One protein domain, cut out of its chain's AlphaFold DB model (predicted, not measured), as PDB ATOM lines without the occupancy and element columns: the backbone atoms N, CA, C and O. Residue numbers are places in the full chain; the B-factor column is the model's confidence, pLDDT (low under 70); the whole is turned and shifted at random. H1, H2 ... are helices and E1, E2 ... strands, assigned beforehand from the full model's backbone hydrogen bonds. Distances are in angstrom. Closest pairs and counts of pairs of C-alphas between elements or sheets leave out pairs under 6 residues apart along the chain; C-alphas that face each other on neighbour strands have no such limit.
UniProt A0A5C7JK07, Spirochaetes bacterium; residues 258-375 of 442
ATOM      1  N   ASN A 258      46.552   9.943  39.493       87.38
ATOM      2  CA  ASN A 258      45.144  10.280  39.402       87.38
ATOM      3  C   ASN A 258      44.408   9.502  40.490       87.38
ATOM      4  O   ASN A 258      44.625   8.302  40.666       87.38
ATOM      5  N   VAL A 259      43.557  10.199  41.233       88.75
ATOM      6  CA  VAL A 259      42.757   9.613  42.308       88.75
ATOM      7  C   VAL A 259      41.328   9.524  41.804       88.75
ATOM      8  O   VAL A 259      40.755  10.536  41.392       88.75
ATOM      9  N   LEU A 260      40.774   8.316  41.813       90.88
ATOM     10  CA  LEU A 260      39.411   8.035  41.392       90.88
ATOM     11  C   LEU A 260      38.611   7.487  42.572       90.88
ATOM     12  O   LEU A 260      39.044   6.550  43.243       90.88
ATOM     13  N   LEU A 261      37.439   8.060  42.802       89.88
ATOM     14  CA  LEU A 261      36.461   7.585  43.766       89.88
ATOM     15  C   LEU A 261      35.513   6.616  43.062       89.88
ATOM     16  O   LEU A 261      35.054   6.887  41.953       89.88
ATOM     17  N   ARG A 262      35.229   5.474  43.687       88.44
ATOM     18  CA  ARG A 262      34.193   4.560  43.207       88.44
ATOM     19  C   ARG A 262      32.852   4.936  43.827       88.44
ATOM     20  O   ARG A 262      32.677   4.792  45.033       88.44
ATOM     21  N   GLU A 263      31.933   5.375  42.982       84.50
ATOM     22  CA  GLU A 263      30.569   5.742  43.357       84.50
ATOM     23  C   GLU A 263      29.714   4.498  43.659       84.50
ATOM     24  O   GLU A 263      30.073   3.367  43.302       84.50
ATOM     25  N   GLU A 264      28.556   4.692  44.298       77.50
ATOM     26  CA  GLU A 264      27.633   3.605  44.667       77.50
ATOM     27  C   GLU A 264      27.135   2.793  43.460       77.50
ATOM     28  O   GLU A 264      26.934   1.581  43.558       77.50
ATOM     29  N   ASP A 265      26.982   3.439  42.302       78.88
ATOM     30  CA  ASP A 265      26.593   2.793  41.042       78.88
ATOM     31  C   ASP A 265      27.743   2.004  40.380       78.88
ATOM     32  O   ASP A 265      27.557   1.344  39.355       78.88
ATOM     33  N   GLY A 266      28.933   2.039  40.985       76.81
ATOM     34  CA  GLY A 266      30.141   1.372  40.525       76.81
ATOM     35  C   GLY A 266      30.969   2.171  39.520       76.81
ATOM     36  O   GLY A 266      32.017   1.666  39.108       76.81
ATOM     37  N   THR A 267      30.549   3.379  39.136       84.00
ATOM     38  CA  THR A 267      31.339   4.267  38.274       84.00
ATOM     39  C   THR A 267      32.554   4.834  39.009       84.00
ATOM     40  O   THR A 267      32.611   4.856  40.238       84.00
ATOM     41  N   LEU A 268      33.575   5.241  38.248       85.56
ATOM     42  CA  LEU A 268      34.779   5.880  38.783       85.56
ATOM     43  C   LEU A 268      34.747   7.372  38.452       85.56
ATOM     44  O   LEU A 268      34.843   7.747  37.281       85.56
ATOM     45  N   SER A 269      34.644   8.218  39.474       85.12
ATOM     46  CA  SER A 269      34.733   9.669  39.342       85.12
ATOM     47  C   SER A 269      36.157  10.127  39.657       85.12
ATOM     48  O   SER A 269      36.747   9.778  40.677       85.12
ATOM     49  N   GLN A 270      36.774  10.885  38.749       84.94
ATOM     50  CA  GLN A 270      38.122  11.395  38.986       84.94
ATOM     51  C   GLN A 270      38.058  12.568  39.968       84.94
ATOM     52  O   GLN A 270      37.539  13.634  39.634       84.94
ATOM     53  N   VAL A 271      38.614  12.382  41.164       85.56
ATOM     54  CA  VAL A 271      38.563  13.372  42.250       85.56
ATOM     55  C   VAL A 271      39.814  14.243  42.332       85.56
ATOM     56  O   VAL A 271      39.719  15.383  42.790       85.56
ATOM     57  N   ALA A 272      40.957  13.750  41.837       83.06
ATOM     58  CA  ALA A 272      42.188  14.523  41.664       83.06
ATOM     59  C   ALA A 272      43.005  14.045  40.455       83.06
ATOM     60  O   ALA A 272      43.012  12.856  40.130       83.06
ATOM     61  N   LYS A 273      43.730  14.970  39.811       83.69
ATOM     62  CA  LYS A 273      44.605  14.694  38.661       83.69
ATOM     63  C   LYS A 273      46.044  15.102  38.961       83.69
ATOM     64  O   LYS A 273      46.278  16.220  39.413       83.69
ATOM     65  N   SER A 274      47.004  14.234  38.642       79.44
ATOM     66  CA  SER A 274      48.443  14.523  38.750       79.44
ATOM     67  C   SER A 274      48.885  15.040  40.137       79.44
ATOM     68  O   SER A 274      49.630  16.020  40.256       79.44
ATOM     69  N   VAL A 275      48.455  14.358  41.200       81.69
ATOM     70  CA  VAL A 275      48.746  14.707  42.603       81.69
ATOM     71  C   VAL A 275      49.797  13.790  43.227       81.69
ATOM     72  O   VAL A 275      50.034  12.680  42.754       81.69
ATOM     73  N   ASN A 276      50.469  14.256  44.280       83.94
ATOM     74  CA  ASN A 276      51.241  13.364  45.148       83.94
ATOM     75  C   ASN A 276      50.272  12.615  46.062       83.94
ATOM     76  O   ASN A 276      49.301  13.214  46.513       83.94
ATOM     77  N   ILE A 277      50.565  11.358  46.389       89.69
ATOM     78  CA  ILE A 277      49.807  10.632  47.409       89.69
ATOM     79  C   ILE A 277      50.723   9.940  48.412       89.69
ATOM     80  O   ILE A 277      51.873   9.598  48.093       89.69
ATOM     81  N   TYR A 278      50.180   9.686  49.595       88.69
ATOM     82  CA  TYR A 278      50.753   8.795  50.594       88.69
ATOM     83  C   TYR A 278      49.658   7.866  51.153       88.69
ATOM     84  O   TYR A 278      48.538   8.325  51.345       88.69
ATOM     85  N   PRO A 279      49.943   6.576  51.416       88.75
ATOM     86  CA  PRO A 279      51.121   5.848  50.953       88.75
ATOM     87  C   PRO A 279      51.150   5.752  49.418       88.75
ATOM     88  O   PRO A 279      50.127   5.885  48.754       88.75
ATOM     89  N   ARG A 280      52.335   5.544  48.829       85.00
ATOM     90  CA  ARG A 280      52.439   5.329  47.373       85.00
ATOM     91  C   ARG A 280      51.772   3.995  46.975       85.00
ATOM     92  O   ARG A 280      51.803   3.070  47.790       85.00
ATOM     93  N   PRO A 281      51.224   3.869  45.747       78.19
ATOM     94  CA  PRO A 281      50.622   2.631  45.243       78.19
ATOM     95  C   PRO A 281      51.630   1.482  45.175       78.19
ATOM     96  O   PRO A 281      52.836   1.708  45.273       78.19
ATOM     97  N   MET A 282      51.135   0.262  44.944       82.06
ATOM     98  CA  MET A 282      51.641  -0.997  45.525       82.06
ATOM     99  C   MET A 282      51.148  -1.191  46.962       82.06
ATOM    100  O   MET A 282      51.913  -1.506  47.875       82.06
ATOM    101  N   PHE A 283      49.849  -0.974  47.165       85.81
ATOM    102  CA  PHE A 283      49.216  -1.206  48.454       85.81
ATOM    103  C   PHE A 283      49.251  -2.695  48.815       85.81
ATOM    104  O   PHE A 283      48.992  -3.569  47.986       85.81
ATOM    105  N   ASN A 284      49.558  -2.966  50.076       87.81
ATOM    106  CA  ASN A 284      49.542  -4.279  50.705       87.81
ATOM    107  C   ASN A 284      48.891  -4.144  52.093       87.81
ATOM    108  O   ASN A 284      48.672  -3.027  52.562       87.81
ATOM    109  N   GLU A 285      48.578  -5.253  52.765       90.81
ATOM    110  CA  GLU A 285      47.889  -5.211  54.069       90.81
ATOM    111  C   GLU A 285      48.645  -4.410  55.142       90.81
ATOM    112  O   GLU A 285      48.023  -3.844  56.035       90.81
ATOM    113  N   GLU A 286      49.966  -4.249  55.007       88.81
ATOM    114  CA  GLU A 286      50.776  -3.398  55.892       88.81
ATOM    115  C   GLU A 286      50.385  -1.914  55.828       88.81
ATOM    116  O   GLU A 286      50.811  -1.138  56.677       88.81
ATOM    117  N   LYS A 287      49.624  -1.490  54.809       86.56
ATOM    118  CA  LYS A 287      49.122  -0.114  54.683       86.56
ATOM    119  C   LYS A 287      47.814   0.120  55.430       86.56
ATOM    120  O   LYS A 287      47.397   1.270  55.521       86.56
ATOM    121  N   VAL A 288      47.167  -0.914  55.962       92.31
ATOM    122  CA  VAL A 288      45.979  -0.730  56.806       92.31
ATOM    123  C   VAL A 288      46.375   0.052  58.063       92.31
ATOM    124  O   VAL A 288      47.404  -0.213  58.679       92.31
ATOM    125  N   GLY A 289      45.583   1.064  58.413       89.69
ATOM    126  CA  GLY A 289      45.864   2.003  59.498       89.69
ATOM    127  C   GLY A 289      46.779   3.170  59.115       89.69
ATOM    128  O   GLY A 289      47.074   4.005  59.965       89.69
ATOM    129  N   TYR A 290      47.230   3.276  57.862       91.38
ATOM    130  CA  TYR A 290      47.965   4.456  57.402       91.38
ATOM    131  C   TYR A 290      47.000   5.597  57.073       91.38
ATOM    132  O   TYR A 290      45.884   5.360  56.612       91.38
ATOM    133  N   ARG A 291      47.461   6.841  57.237       93.00
ATOM    134  CA  ARG A 291      46.789   8.008  56.657       93.00
ATOM    135  C   ARG A 291      46.879   7.940  55.139       93.00
ATOM    136  O   ARG A 291      47.962   7.708  54.599       93.00
ATOM    137  N   PHE A 292      45.749   8.130  54.473       93.56
ATOM    138  CA  PHE A 292      45.714   8.400  53.048       93.56
ATOM    139  C   PHE A 292      45.769   9.911  52.842       93.56
ATOM    140  O   PHE A 292      44.873  10.628  53.284       93.56
ATOM    141  N   GLU A 293      46.823  10.385  52.188       91.69
ATOM    142  CA  GLU A 293      47.073  11.804  51.957       91.69
ATOM    143  C   GLU A 293      47.112  12.116  50.463       91.69
ATOM    144  O   GLU A 293      47.657  11.344  49.666       91.69
ATOM    145  N   VAL A 294      46.597  13.286  50.091       88.69
ATOM    146  CA  VAL A 294      46.648  13.838  48.734       88.69
ATOM    147  C   VAL A 294      47.325  15.204  48.793       88.69
ATOM    148  O   VAL A 294      46.862  16.111  49.465       88.69
ATOM    149  N   ASN A 295      48.455  15.355  48.098       84.62
ATOM    150  CA  ASN A 295      49.334  16.534  48.152       84.62
ATOM    151  C   ASN A 295      49.812  16.941  49.562       84.62
ATOM    152  O   ASN A 295      50.289  18.058  49.730       84.62
ATOM    153  N   GLY A 296      49.788  16.013  50.521       82.44
ATOM    154  CA  GLY A 296      50.167  16.255  51.918       82.44
ATOM    155  C   GLY A 296      48.973  16.478  52.847       82.44
ATOM    156  O   GLY A 296      49.150  16.402  54.055       82.44
ATOM    157  N   GLU A 297      47.770  16.660  52.297       86.25
ATOM    158  CA  GLU A 297      46.542  16.790  53.082       86.25
ATOM    159  C   GLU A 297      45.970  15.417  53.418       86.25
ATOM    160  O   GLU A 297      45.809  14.574  52.528       86.25
ATOM    161  N   THR A 298      45.647  15.182  54.692       89.00
ATOM    162  CA  THR A 298      45.062  13.906  55.129       89.00
ATOM    163  C   THR A 298      43.596  13.841  54.722       89.00
ATOM    164  O   THR A 298      42.797  14.673  55.122       89.00
ATOM    165  N   ILE A 299      43.226  12.813  53.962       90.69
ATOM    166  CA  ILE A 299      41.842  12.583  53.524       90.69
ATOM    167  C   ILE A 299      41.126  11.605  54.458       90.69
ATOM    168  O   ILE A 299      39.929  11.722  54.689       90.69
ATOM    169  N   GLY A 300      41.843  10.619  54.997       91.69
ATOM    170  CA  GLY A 300      41.264   9.604  55.871       91.69
ATOM    171  C   GLY A 300      42.257   8.513  56.239       91.69
ATOM    172  O   GLY A 300      43.461   8.647  56.015       91.69
ATOM    173  N   MET A 301      41.753   7.413  56.791       93.75
ATOM    174  CA  MET A 301      42.559   6.263  57.207       93.75
ATOM    175  C   MET A 301      42.289   5.068  56.303       93.75
ATOM    176  O   MET A 301      41.138   4.705  56.078       93.75
ATOM    177  N   VAL A 302      43.343   4.415  55.818       94.31
ATOM    178  CA  VAL A 302      43.221   3.176  55.044       94.31
ATOM    179  C   VAL A 302      42.647   2.090  55.950       94.31
ATOM    180  O   VAL A 302      43.325   1.609  56.855       94.31
ATOM    181  N   SER A 303      41.404   1.690  55.715       94.94
ATOM    182  CA  SER A 303      40.724   0.661  56.505       94.94
ATOM    183  C   SER A 303      40.853  -0.726  55.893       94.94
ATOM    184  O   SER A 303      40.861  -1.722  56.615       94.94
ATOM    185  N   ARG A 304      41.018  -0.806  54.569       94.94
ATOM    186  CA  ARG A 304      41.202  -2.070  53.852       94.94
ATOM    187  C   ARG A 304      41.982  -1.860  52.563       94.94
ATOM    188  O   ARG A 304      41.794  -0.869  51.865       94.94
ATOM    189  N   VAL A 305      42.820  -2.827  52.200       92.25
ATOM    190  CA  VAL A 305      43.442  -2.882  50.870       92.25
ATOM    191  C   VAL A 305      42.667  -3.862  50.005       92.25
ATOM    192  O   VAL A 305      42.533  -5.031  50.353       92.25
ATOM    193  N   VAL A 306      42.135  -3.383  48.880       91.75
ATOM    194  CA  VAL A 306      41.388  -4.223  47.935       91.75
ATOM    195  C   VAL A 306      42.350  -4.913  46.971       91.75
ATOM    196  O   VAL A 306      42.202  -6.098  46.685       91.75
ATOM    197  N   ASN A 307      43.331  -4.171  46.458       88.69
ATOM    198  CA  ASN A 307      44.415  -4.675  45.617       88.69
ATOM    199  C   ASN A 307      45.567  -3.648  45.576       88.69
ATOM    200  O   ASN A 307      45.525  -2.621  46.251       88.69
ATOM    201  N   PHE A 308      46.584  -3.897  44.745       84.69
ATOM    202  CA  PHE A 308      47.800  -3.078  44.680       84.69
ATOM    203  C   PHE A 308      47.577  -1.598  44.313       84.69
ATOM    204  O   PHE A 308      48.471  -0.783  44.553       84.69
ATOM    205  N   ASN A 309      46.423  -1.231  43.746       88.75
ATOM    206  CA  ASN A 309      46.103   0.141  43.349       88.75
ATOM    207  C   ASN A 309      44.735   0.636  43.851       88.75
ATOM    208  O   ASN A 309      44.303   1.718  43.468       88.75
ATOM    209  N   THR A 310      44.052  -0.137  44.695       92.12
ATOM    210  CA  THR A 310      42.715   0.183  45.199       92.12
ATOM    211  C   THR A 310      42.647  -0.063  46.701       92.12
ATOM    212  O   THR A 310      42.969  -1.155  47.179       92.12
ATOM    213  N   ILE A 311      42.185   0.940  47.437       94.56
ATOM    214  CA  ILE A 311      42.063   0.937  48.897       94.56
ATOM    215  C   ILE A 311      40.679   1.420  49.320       94.56
ATOM    216  O   ILE A 311      40.005   2.141  48.592       94.56
ATOM    217  N   GLU A 312      40.266   1.016  50.508       95.25
ATOM    218  CA  GLU A 312      39.133   1.580  51.223       95.25
ATOM    219  C   GLU A 312      39.666   2.572  52.254       95.25
ATOM    220  O   GLU A 312      40.586   2.252  53.014       95.25
ATOM    221  N   VAL A 313      39.119   3.783  52.248       94.19
ATOM    222  CA  VAL A 313      39.517   4.868  53.140       94.19
ATOM    223  C   VAL A 313      38.325   5.238  54.005       94.19
ATOM    224  O   VAL A 313      37.281   5.641  53.502       94.19
ATOM    225  N   SER A 314      38.480   5.073  55.313       93.00
ATOM    226  CA  SER A 314      37.518   5.517  56.316       93.00
ATOM    227  C   SER A 314      37.721   6.997  56.640       93.00
ATOM    228  O   SER A 314      38.865   7.468  56.608       93.00
ATOM    229  N   PRO A 315      36.646   7.725  56.979       91.19
ATOM    230  CA  PRO A 315      36.764   9.124  57.366       91.19
ATOM    231  C   PRO A 315      37.529   9.257  58.682       91.19
ATOM    232  O   PRO A 315      37.539   8.340  59.510       91.19
ATOM    233  N   LEU A 316      38.161  10.412  58.876       87.38
ATOM    234  CA  LEU A 316      38.619  10.808  60.204       87.38
ATOM    235  C   LEU A 316      37.407  11.082  61.094       87.38
ATOM    236  O   LEU A 316      36.329  11.404  60.599       87.38
ATOM    237  N   THR A 317      37.579  10.956  62.403       85.81
ATOM    238  CA  THR A 317      36.533  11.281  63.375       85.81
ATOM    239  C   THR A 317      37.036  12.325  64.352       85.81
ATOM    240  O   THR A 317      38.184  12.233  64.783       85.81
ATOM    241  N   ASP A 318      36.167  13.259  64.731       80.19
ATOM    242  CA  ASP A 318      36.422  14.165  65.850       80.19
ATOM    243  C   ASP A 318      36.456  13.415  67.198       80.19
ATOM    244  O   ASP A 318      36.132  12.224  67.294       80.19
ATOM    245  N   ASP A 319      36.790  14.130  68.272       77.19
ATOM    246  CA  ASP A 319      36.810  13.596  69.640       77.19
ATOM    247  C   ASP A 319      35.460  13.037  70.133       77.19
ATOM    248  O   ASP A 319      35.399  12.270  71.103       77.19
ATOM    249  N   LYS A 320      34.358  13.397  69.467       76.12
ATOM    250  CA  LYS A 320      32.995  12.926  69.753       76.12
ATOM    251  C   LYS A 320      32.586  11.759  68.846       76.12
ATOM    252  O   LYS A 320      31.462  11.269  68.968       76.12
ATOM    253  N   GLY A 321      33.486  11.280  67.986       75.31
ATOM    254  CA  GLY A 321      33.254  10.178  67.057       75.31
ATOM    255  C   GLY A 321      32.442  10.563  65.818       75.31
ATOM    256  O   GLY A 321      31.962   9.674  65.114       75.31
ATOM    257  N   LYS A 322      32.249  11.856  65.542       81.75
ATOM    258  CA  LYS A 322      31.587  12.339  64.327       81.75
ATOM    259  C   LYS A 322      32.579  12.308  63.170       81.75
ATOM    260  O   LYS A 322      33.692  12.806  63.291       81.75
ATOM    261  N   ALA A 323      32.158  11.746  62.042       82.50
ATOM    262  CA  ALA A 323      32.979  11.684  60.843       82.50
ATOM    263  C   ALA A 323      33.229  13.081  60.240       82.50
ATOM    264  O   ALA A 323      32.314  13.907  60.160       82.50
ATOM    265  N   LEU A 324      34.465  13.317  59.804       79.69
ATOM    266  CA  LEU A 324      34.923  14.524  59.124       79.69
ATOM    267  C   LEU A 324      34.975  14.260  57.612       79.69
ATOM    268  O   LEU A 324      35.497  13.242  57.154       79.69
ATOM    269  N   GLY A 325      34.393  15.172  56.837       78.88
ATOM    270  CA  GLY A 325      34.390  15.158  55.375       78.88
ATOM    271  C   GLY A 325      33.348  14.240  54.735       78.88
ATOM    272  O   GLY A 325      32.573  14.684  53.886       78.88
ATOM    273  N   PHE A 326      33.302  12.968  55.131       84.06
ATOM    274  CA  PHE A 326      32.388  11.969  54.569       84.06
ATOM    275  C   PHE A 326      31.933  10.947  55.618       84.06
ATOM    276  O   PHE A 326      32.607  10.735  56.615       84.06
ATOM    277  N   GLU A 327      30.766  10.325  55.424       82.62
ATOM    278  CA  GLU A 327      30.088   9.577  56.501       82.62
ATOM    279  C   GLU A 327      30.424   8.078  56.560       82.62
ATOM    280  O   GLU A 327      30.269   7.452  57.610       82.62
ATOM    281  N   ALA A 328      30.877   7.480  55.456       85.62
ATOM    282  CA  ALA A 328      31.109   6.039  55.347       85.62
ATOM    283  C   ALA A 328      32.384   5.729  54.550       85.62
ATOM    284  O   ALA A 328      32.755   6.524  53.692       85.62
ATOM    285  N   PRO A 329      33.057   4.585  54.781       90.25
ATOM    286  CA  PRO A 329      34.278   4.246  54.058       90.25
ATOM    287  C   PRO A 329      34.090   4.278  52.538       90.25
ATOM    288  O   PRO A 329      33.126   3.723  52.010       90.25
ATOM    289  N   VAL A 330      35.034   4.908  51.840       91.75
ATOM    290  CA  VAL A 330      35.000   5.076  50.386       91.75
ATOM    291  C   VAL A 330      36.069   4.242  49.701       91.75
ATOM    292  O   VAL A 330      37.172   4.067  50.217       91.75
ATOM    293  N   LEU A 331      35.767   3.744  48.502       93.00
ATOM    294  CA  LEU A 331      36.735   3.026  47.680       93.00
ATOM    295  C   LEU A 331      37.482   3.999  46.770       93.00
ATOM    296  O   LEU A 331      36.891   4.637  45.901       93.00
ATOM    297  N   ILE A 332      38.797   4.057  46.948       92.19
ATOM    298  CA  ILE A 332      39.704   4.901  46.183       92.19
ATOM    299  C   ILE A 332      40.580   4.016  45.307       92.19
ATOM    300  O   ILE A 332      41.338   3.173  45.792       92.19
ATOM    301  N   LYS A 333      40.492   4.236  43.997       92.69
ATOM    302  CA  LYS A 333      41.416   3.687  43.010       92.69
ATOM    303  C   LYS A 333      42.460   4.743  42.675       92.69
ATOM    304  O   LYS A 333      42.128   5.904  42.443       92.69
ATOM    305  N   VAL A 334      43.720   4.335  42.627       89.19
ATOM    306  CA  VAL A 334      44.833   5.201  42.262       89.19
ATOM    307  C   VAL A 334      45.494   4.694  40.995       89.19
ATOM    308  O   VAL A 334      45.858   3.527  40.893       89.19
ATOM    309  N   GLU A 335      45.686   5.588  40.038       86.69
ATOM    310  CA  GLU A 335      46.350   5.292  38.773       86.69
ATOM    311  C   GLU A 335      47.549   6.222  38.589       86.69
ATOM    312  O   GLU A 335      47.534   7.357  39.069       86.69
ATOM    313  N   ASP A 336      48.605   5.747  37.922       80.25
ATOM    314  CA  ASP A 336      49.719   6.615  37.531       80.25
ATOM    315  C   ASP A 336      49.161   7.758  36.666       80.25
ATOM    316  O   ASP A 336      48.380   7.534  35.739       80.25
ATOM    317  N   ALA A 337      49.523   8.999  36.987       75.19
ATOM    318  CA  ALA A 337      49.192  10.127  36.131       75.19
ATOM    319  C   ALA A 337      50.192  10.202  34.977       75.19
ATOM    320  O   ALA A 337      51.385   9.964  35.170       75.19
ATOM    321  N   ASP A 338      49.726  10.623  33.805       67.69
ATOM    322  CA  ASP A 338      50.622  11.059  32.740       67.69
ATOM    323  C   ASP A 338      51.387  12.309  33.200       67.69
ATOM    324  O   ASP A 338      50.800  13.368  33.448       67.69
ATOM    325  N   ILE A 339      52.704  12.166  33.355       69.25
ATOM    326  CA  ILE A 339      53.617  13.243  33.741       69.25
ATOM    327  C   ILE A 339      54.394  13.668  32.508       69.25
ATOM    328  O   ILE A 339      55.119  12.867  31.931       69.25
ATOM    329  N   VAL A 340      54.308  14.952  32.176       68.44
ATOM    330  CA  VAL A 340      55.044  15.529  31.052       68.44
ATOM    331  C   VAL A 340      56.493  15.809  31.457       68.44
ATOM    332  O   VAL A 340      56.763  16.424  32.492       68.44
ATOM    333  N   ASN A 341      57.428  15.381  30.615       76.44
ATOM    334  CA  ASN A 341      58.859  15.608  30.739       76.44
ATOM    335  C   ASN A 341      59.190  17.104  30.773       76.44
ATOM    336  O   ASN A 341      58.567  17.922  30.095       76.44
ATOM    337  N   TYR A 342      60.203  17.462  31.565       68.69
ATOM    338  CA  TYR A 342      60.609  18.848  31.790       68.69
ATOM    339  C   TYR A 342      60.874  19.621  30.487       68.69
ATOM    340  O   TYR A 342      60.435  20.767  30.364       68.69
ATOM    341  N   SER A 343      61.511  18.990  29.493       67.38
ATOM    342  CA  SER A 343      61.790  19.604  28.185       67.38
ATOM    343  C   SER A 343      60.516  19.995  27.435       67.38
ATOM    344  O   SER A 343      60.495  21.003  26.735       67.38
ATOM    345  N   PHE A 344      59.428  19.249  27.633       64.62
ATOM    346  CA  PHE A 344      58.102  19.551  27.090       64.62
ATOM    347  C   PHE A 344      57.307  20.516  27.980       64.62
ATOM    348  O   PHE A 344      56.417  21.220  27.504       64.62
ATOM    349  N   ALA A 345      57.640  20.599  29.270       54.72
ATOM    350  CA  ALA A 345      56.941  21.434  30.234       54.72
ATOM    351  C   ALA A 345      57.401  22.904  30.259       54.72
ATOM    352  O   ALA A 345      56.639  23.737  30.745       54.72
ATOM    353  N   TYR A 346      58.597  23.262  29.781       45.97
ATOM    354  CA  TYR A 346      59.134  24.629  29.941       45.97
ATOM    355  C   TYR A 346      59.571  25.336  28.659       45.97
ATOM    356  O   TYR A 346      59.757  26.553  28.697       45.97
ATOM    357  N   ASP A 347      59.681  24.643  27.525       50.81
ATOM    358  CA  ASP A 347      59.868  25.337  26.253       50.81
ATOM    359  C   ASP A 347      58.539  26.041  25.923       50.81
ATOM    360  O   ASP A 347      57.513  25.391  25.729       50.81
ATOM    361  N   GLY A 348      58.511  27.378  25.918       42.78
ATOM    362  CA  GLY A 348      57.318  28.213  25.655       42.78
ATOM    363  C   GLY A 348      56.728  28.076  24.240       42.78
ATOM    364  O   GLY A 348      55.917  28.900  23.833       42.78
ATOM    365  N   TYR A 349      57.160  27.041  23.521       41.59
ATOM    366  CA  TYR A 349      56.708  26.541  22.228       41.59
ATOM    367  C   TYR A 349      56.169  25.110  22.337       41.59
ATOM    368  O   TYR A 349      56.123  24.409  21.331       41.59
ATOM    369  N   GLY A 350      55.835  24.634  23.545       41.03
ATOM    370  CA  GLY A 350      55.163  23.355  23.732       41.03
ATOM    371  C   GLY A 350      54.005  23.292  22.750       41.03
ATOM    372  O   GLY A 350      53.113  24.134  22.825       41.03
ATOM    373  N   SER A 351      54.130  22.381  21.784       40.91
ATOM    374  CA  SER A 351      53.173  22.105  20.722       40.91
ATOM    375  C   SER A 351      51.759  22.434  21.195       40.91
ATOM    376  O   SER A 351      51.370  21.946  22.259       40.91
ATOM    377  N   GLU A 352      50.970  23.207  20.436       44.94
ATOM    378  CA  GLU A 352      49.534  23.422  20.736       44.94
ATOM    379  C   GLU A 352      48.790  22.084  20.990       44.94
ATOM    380  O   GLU A 352      47.704  22.054  21.564       44.94
ATOM    381  N   MET A 353      49.419  20.976  20.591       43.03
ATOM    382  CA  MET A 353      49.028  19.581  20.707       43.03
ATOM    383  C   MET A 353      49.241  18.915  22.079       43.03
ATOM    384  O   MET A 353      48.537  17.950  22.369       43.03
ATOM    385  N   ILE A 354      50.171  19.367  22.935       45.00
ATOM    386  CA  ILE A 354      50.332  18.801  24.290       45.00
ATOM    387  C   ILE A 354      49.718  19.769  25.291       45.00
ATOM    388  O   ILE A 354      50.341  20.731  25.749       45.00
ATOM    389  N   THR A 355      48.483  19.480  25.692       46.56
ATOM    390  CA  THR A 355      47.919  20.131  26.872       46.56
ATOM    391  C   THR A 355      48.716  19.668  28.089       46.56
ATOM    392  O   THR A 355      48.630  18.506  28.489       46.56
ATOM    393  N   LYS A 356      49.513  20.566  28.694       45.25
ATOM    394  CA  LYS A 356      50.049  20.302  30.039       45.25
ATOM    395  C   LYS A 356      48.866  19.857  30.893       45.25
ATOM    396  O   LYS A 356      47.824  20.522  30.823       45.25
ATOM    397  N   PRO A 357      48.976  18.771  31.674       43.62
ATOM    398  CA  PRO A 357      47.926  18.437  32.611       43.62
ATOM    399  C   PRO A 357      47.762  19.663  33.499       43.62
ATOM    400  O   PRO A 357      48.660  20.008  34.265       43.62
ATOM    401  N   ASN A 358      46.654  20.385  33.314       40.69
ATOM    402  CA  ASN A 358      46.319  21.494  34.179       40.69
ATOM    403  C   ASN A 358      46.363  20.910  35.584       40.69
ATOM    404  O   ASN A 358      45.561  20.031  35.906       40.69
ATOM    405  N   SER A 359      47.264  21.413  36.425       41.41
ATOM    406  CA  SER A 359      47.248  21.167  37.863       41.41
ATOM    407  C   SER A 359      46.055  21.870  38.510       41.41
ATOM    408  O   SER A 359      46.138  22.270  39.667       41.41
ATOM    409  N   ASN A 360      44.955  22.047  37.766       38.06
ATOM    410  CA  ASN A 360      43.661  22.365  38.314       38.06
ATOM    411  C   ASN A 360      43.273  21.158  39.160       38.06
ATOM    412  O   ASN A 360      42.506  20.289  38.751       38.06
ATOM    413  N   VAL A 361      43.782  21.174  40.384       40.03
ATOM    414  CA  VAL A 361      43.003  20.964  41.586       40.03
ATOM    415  C   VAL A 361      41.812  21.928  41.483       40.03
ATOM    416  O   VAL A 361      41.735  22.948  42.142       40.03
ATOM    417  N   LYS A 362      40.877  21.649  40.573       40.16
ATOM    418  CA  LYS A 362      39.502  21.629  41.023       40.16
ATOM    419  C   LYS A 362      39.438  20.296  41.726       40.16
ATOM    420  O   LYS A 362      39.130  19.281  41.103       40.16
ATOM    421  N   SER A 363      39.918  20.288  42.967       45.28
ATOM    422  CA  SER A 363      39.497  19.324  43.966       45.28
ATOM    423  C   SER A 363      38.033  19.090  43.662       45.28
ATOM    424  O   SER A 363      37.253  20.036  43.559       45.28
ATOM    425  N   SER A 364      37.664  17.855  43.339       57.62
ATOM    426  CA  SER A 364      36.235  17.567  43.274       57.62
ATOM    427  C   SER A 364      35.580  18.125  44.546       57.62
ATOM    428  O   SER A 364      36.236  18.169  45.592       57.62
ATOM    429  N   ASN A 365      34.300  18.503  44.478       66.56
ATOM    430  CA  ASN A 365      33.536  18.923  45.661       66.56
ATOM    431  C   ASN A 365      33.761  17.990  46.867       66.56
ATOM    432  O   ASN A 365      33.573  18.411  47.994       66.56
ATOM    433  N   PHE A 366      34.126  16.725  46.640       78.19
ATOM    434  CA  PHE A 366      34.537  15.795  47.680       78.19
ATOM    435  C   PHE A 366      35.829  16.221  48.401       78.19
ATOM    436  O   PHE A 366      35.774  16.469  49.596       78.19
ATOM    437  N   LEU A 367      36.973  16.342  47.713       75.56
ATOM    438  CA  LEU A 367      38.254  16.648  48.379       75.56
ATOM    439  C   LEU A 367      38.255  18.023  49.051       75.56
ATOM    440  O   LEU A 367      38.779  18.146  50.148       75.56
ATOM    441  N   GLU A 368      37.640  19.022  48.412       75.88
ATOM    442  CA  GLU A 368      37.466  20.361  48.995       75.88
ATOM    443  C   GLU A 368      36.690  20.289  50.312       75.88
ATOM    444  O   GLU A 368      37.186  20.748  51.333       75.88
ATOM    445  N   LYS A 369      35.538  19.605  50.327       78.44
ATOM    446  CA  LYS A 369      34.736  19.429  51.547       78.44
ATOM    447  C   LYS A 369      35.465  18.658  52.639       78.44
ATOM    448  O   LYS A 369      35.251  18.936  53.814       78.44
ATOM    449  N   VAL A 370      36.269  17.658  52.268       81.25
ATOM    450  CA  VAL A 370      37.041  16.885  53.247       81.25
ATOM    451  C   VAL A 370      38.062  17.785  53.925       81.25
ATOM    452  O   VAL A 370      38.051  17.864  55.150       81.25
ATOM    453  N   VAL A 371      38.876  18.501  53.145       79.56
ATOM    454  CA  VAL A 371      39.904  19.405  53.680       79.56
ATOM    455  C   VAL A 371      39.266  20.529  54.498       79.56
ATOM    456  O   VAL A 371      39.627  20.691  55.654       79.56
ATOM    457  N   GLU A 372      38.234  21.205  53.976       81.31
ATOM    458  CA  GLU A 372      37.514  22.261  54.708       81.31
ATOM    459  C   GLU A 372      36.976  21.767  56.058       81.31
ATOM    460  O   GLU A 372      37.113  22.451  57.065       81.31
ATOM    461  N   SER A 373      36.403  20.559  56.113       80.75
ATOM    462  CA  SER A 373      35.861  20.016  57.366       80.75
ATOM    463  C   SER A 373      36.927  19.646  58.400       80.75
ATOM    464  O   SER A 373      36.642  19.650  59.597       80.75
ATOM    465  N   ILE A 374      38.132  19.291  57.945       80.06
ATOM    466  CA  ILE A 374      39.270  18.980  58.813       80.06
ATOM    467  C   ILE A 374      39.865  20.289  59.329       80.06
ATOM    468  O   ILE A 374      40.036  20.433  60.536       80.06
ATOM    469  N   ASP A 375      40.063  21.268  58.447       80.31
ATOM    470  CA  ASP A 375      40.552  22.599  58.807       80.31
ATOM    471  C   ASP A 375      39.598  23.304  59.787       80.31
ATOM    472  O   ASP A 375      40.045  23.915  60.755       80.31
TER     473      ASP A 375
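This is residues 258 to 375 of the 442 residues of a protein of Spirochaetes bacterium (UniProt A0A5C7JK07). One six-stranded sheet curls like part of a barrel and folds back on itself into two leaves, E2 E1 E6 facing E4 E3, with E5 as the hinge; helix H2 packs on it over E4. From the end of E6 the backbone runs out to the small helix H1 and returns to H2, and residues 346 to 353 of this excursion stick out. The 118 printed residues hold, in order, E1 E2 E3 E4 E5 E6 H1 H2, a mixed class with under half of the residues in named elements. The sheet's order is E2 E1 E6 E5 E4 E3, all antiparallel. The whole is only just compact, close to loose, with a radius of gyration of the C-alphas of 15.9 A, and elongated, spanning 54 by 29 by 28 A.

E1, residues 258 to 262, and E2, residues 268 to 275, form a hairpin, with N 269 and O 261 2.8 A apart. E2 is an edge strand and bends by 60 degrees at residue 271. E3, residues 291 to 294, is the other edge strand; the closest C-alphas of E2 and E3, those of Val 275 and Val 294, are 6.5 A apart. E3 begins a meander, each strand the antiparallel neighbour of the one before, with E4, residues 297 to 307, E5, residues 310 to 314, and E6, residues 330 to 336. Between E3 and E4, which form a hairpin, N 292 and O 300 are within hydrogen-bond range at 2.8 A. E4 bends by 81 degrees at residue 304 and is staggered, pairing with E3 over 297 to 301 and with E5 over 301 to 307. N 312 and O 304 are 2.8 A apart between E5 and E4, as are N 313 and O 330 between E5 and E6. E6 is also the neighbour of E1, with N 260 and O 333 at 2.8 A. H1, residues 342 to 346, is not on the sheet. H2, residues 365 to 375, is on it at a height of 8.7 A, over E4 and slantwise to the strands, at 53 degrees to E4 on the local plane; their closest C-alphas, of Ile 299 and Val 370, are 6.5 A apart. In H1 and H2 every O i to N i+4 pair is within hydrogen-bond range.

E1 begins at C-alpha 258 (45.144, 10.280, 39.402). E4, the longest strand, measures 22.8 A, E6 19.6 A, E2 17.0 A and H2 15.3 A. H1 begins at C-alpha 342 (60.609, 18.848, 31.790), and H2 ends at C-alpha 375 (40.552, 22.599, 58.807).

The two C-alphas farthest apart, those of Lys 320 and Tyr 349, are 54.8 A from each other. The printed part has no cut. The links E2 to E3, E5 to E6 and H1 to H2 are long. The mean pLDDT of the printed part is 77.8, and residues 338 to 340 and 342 to 365 are under 70.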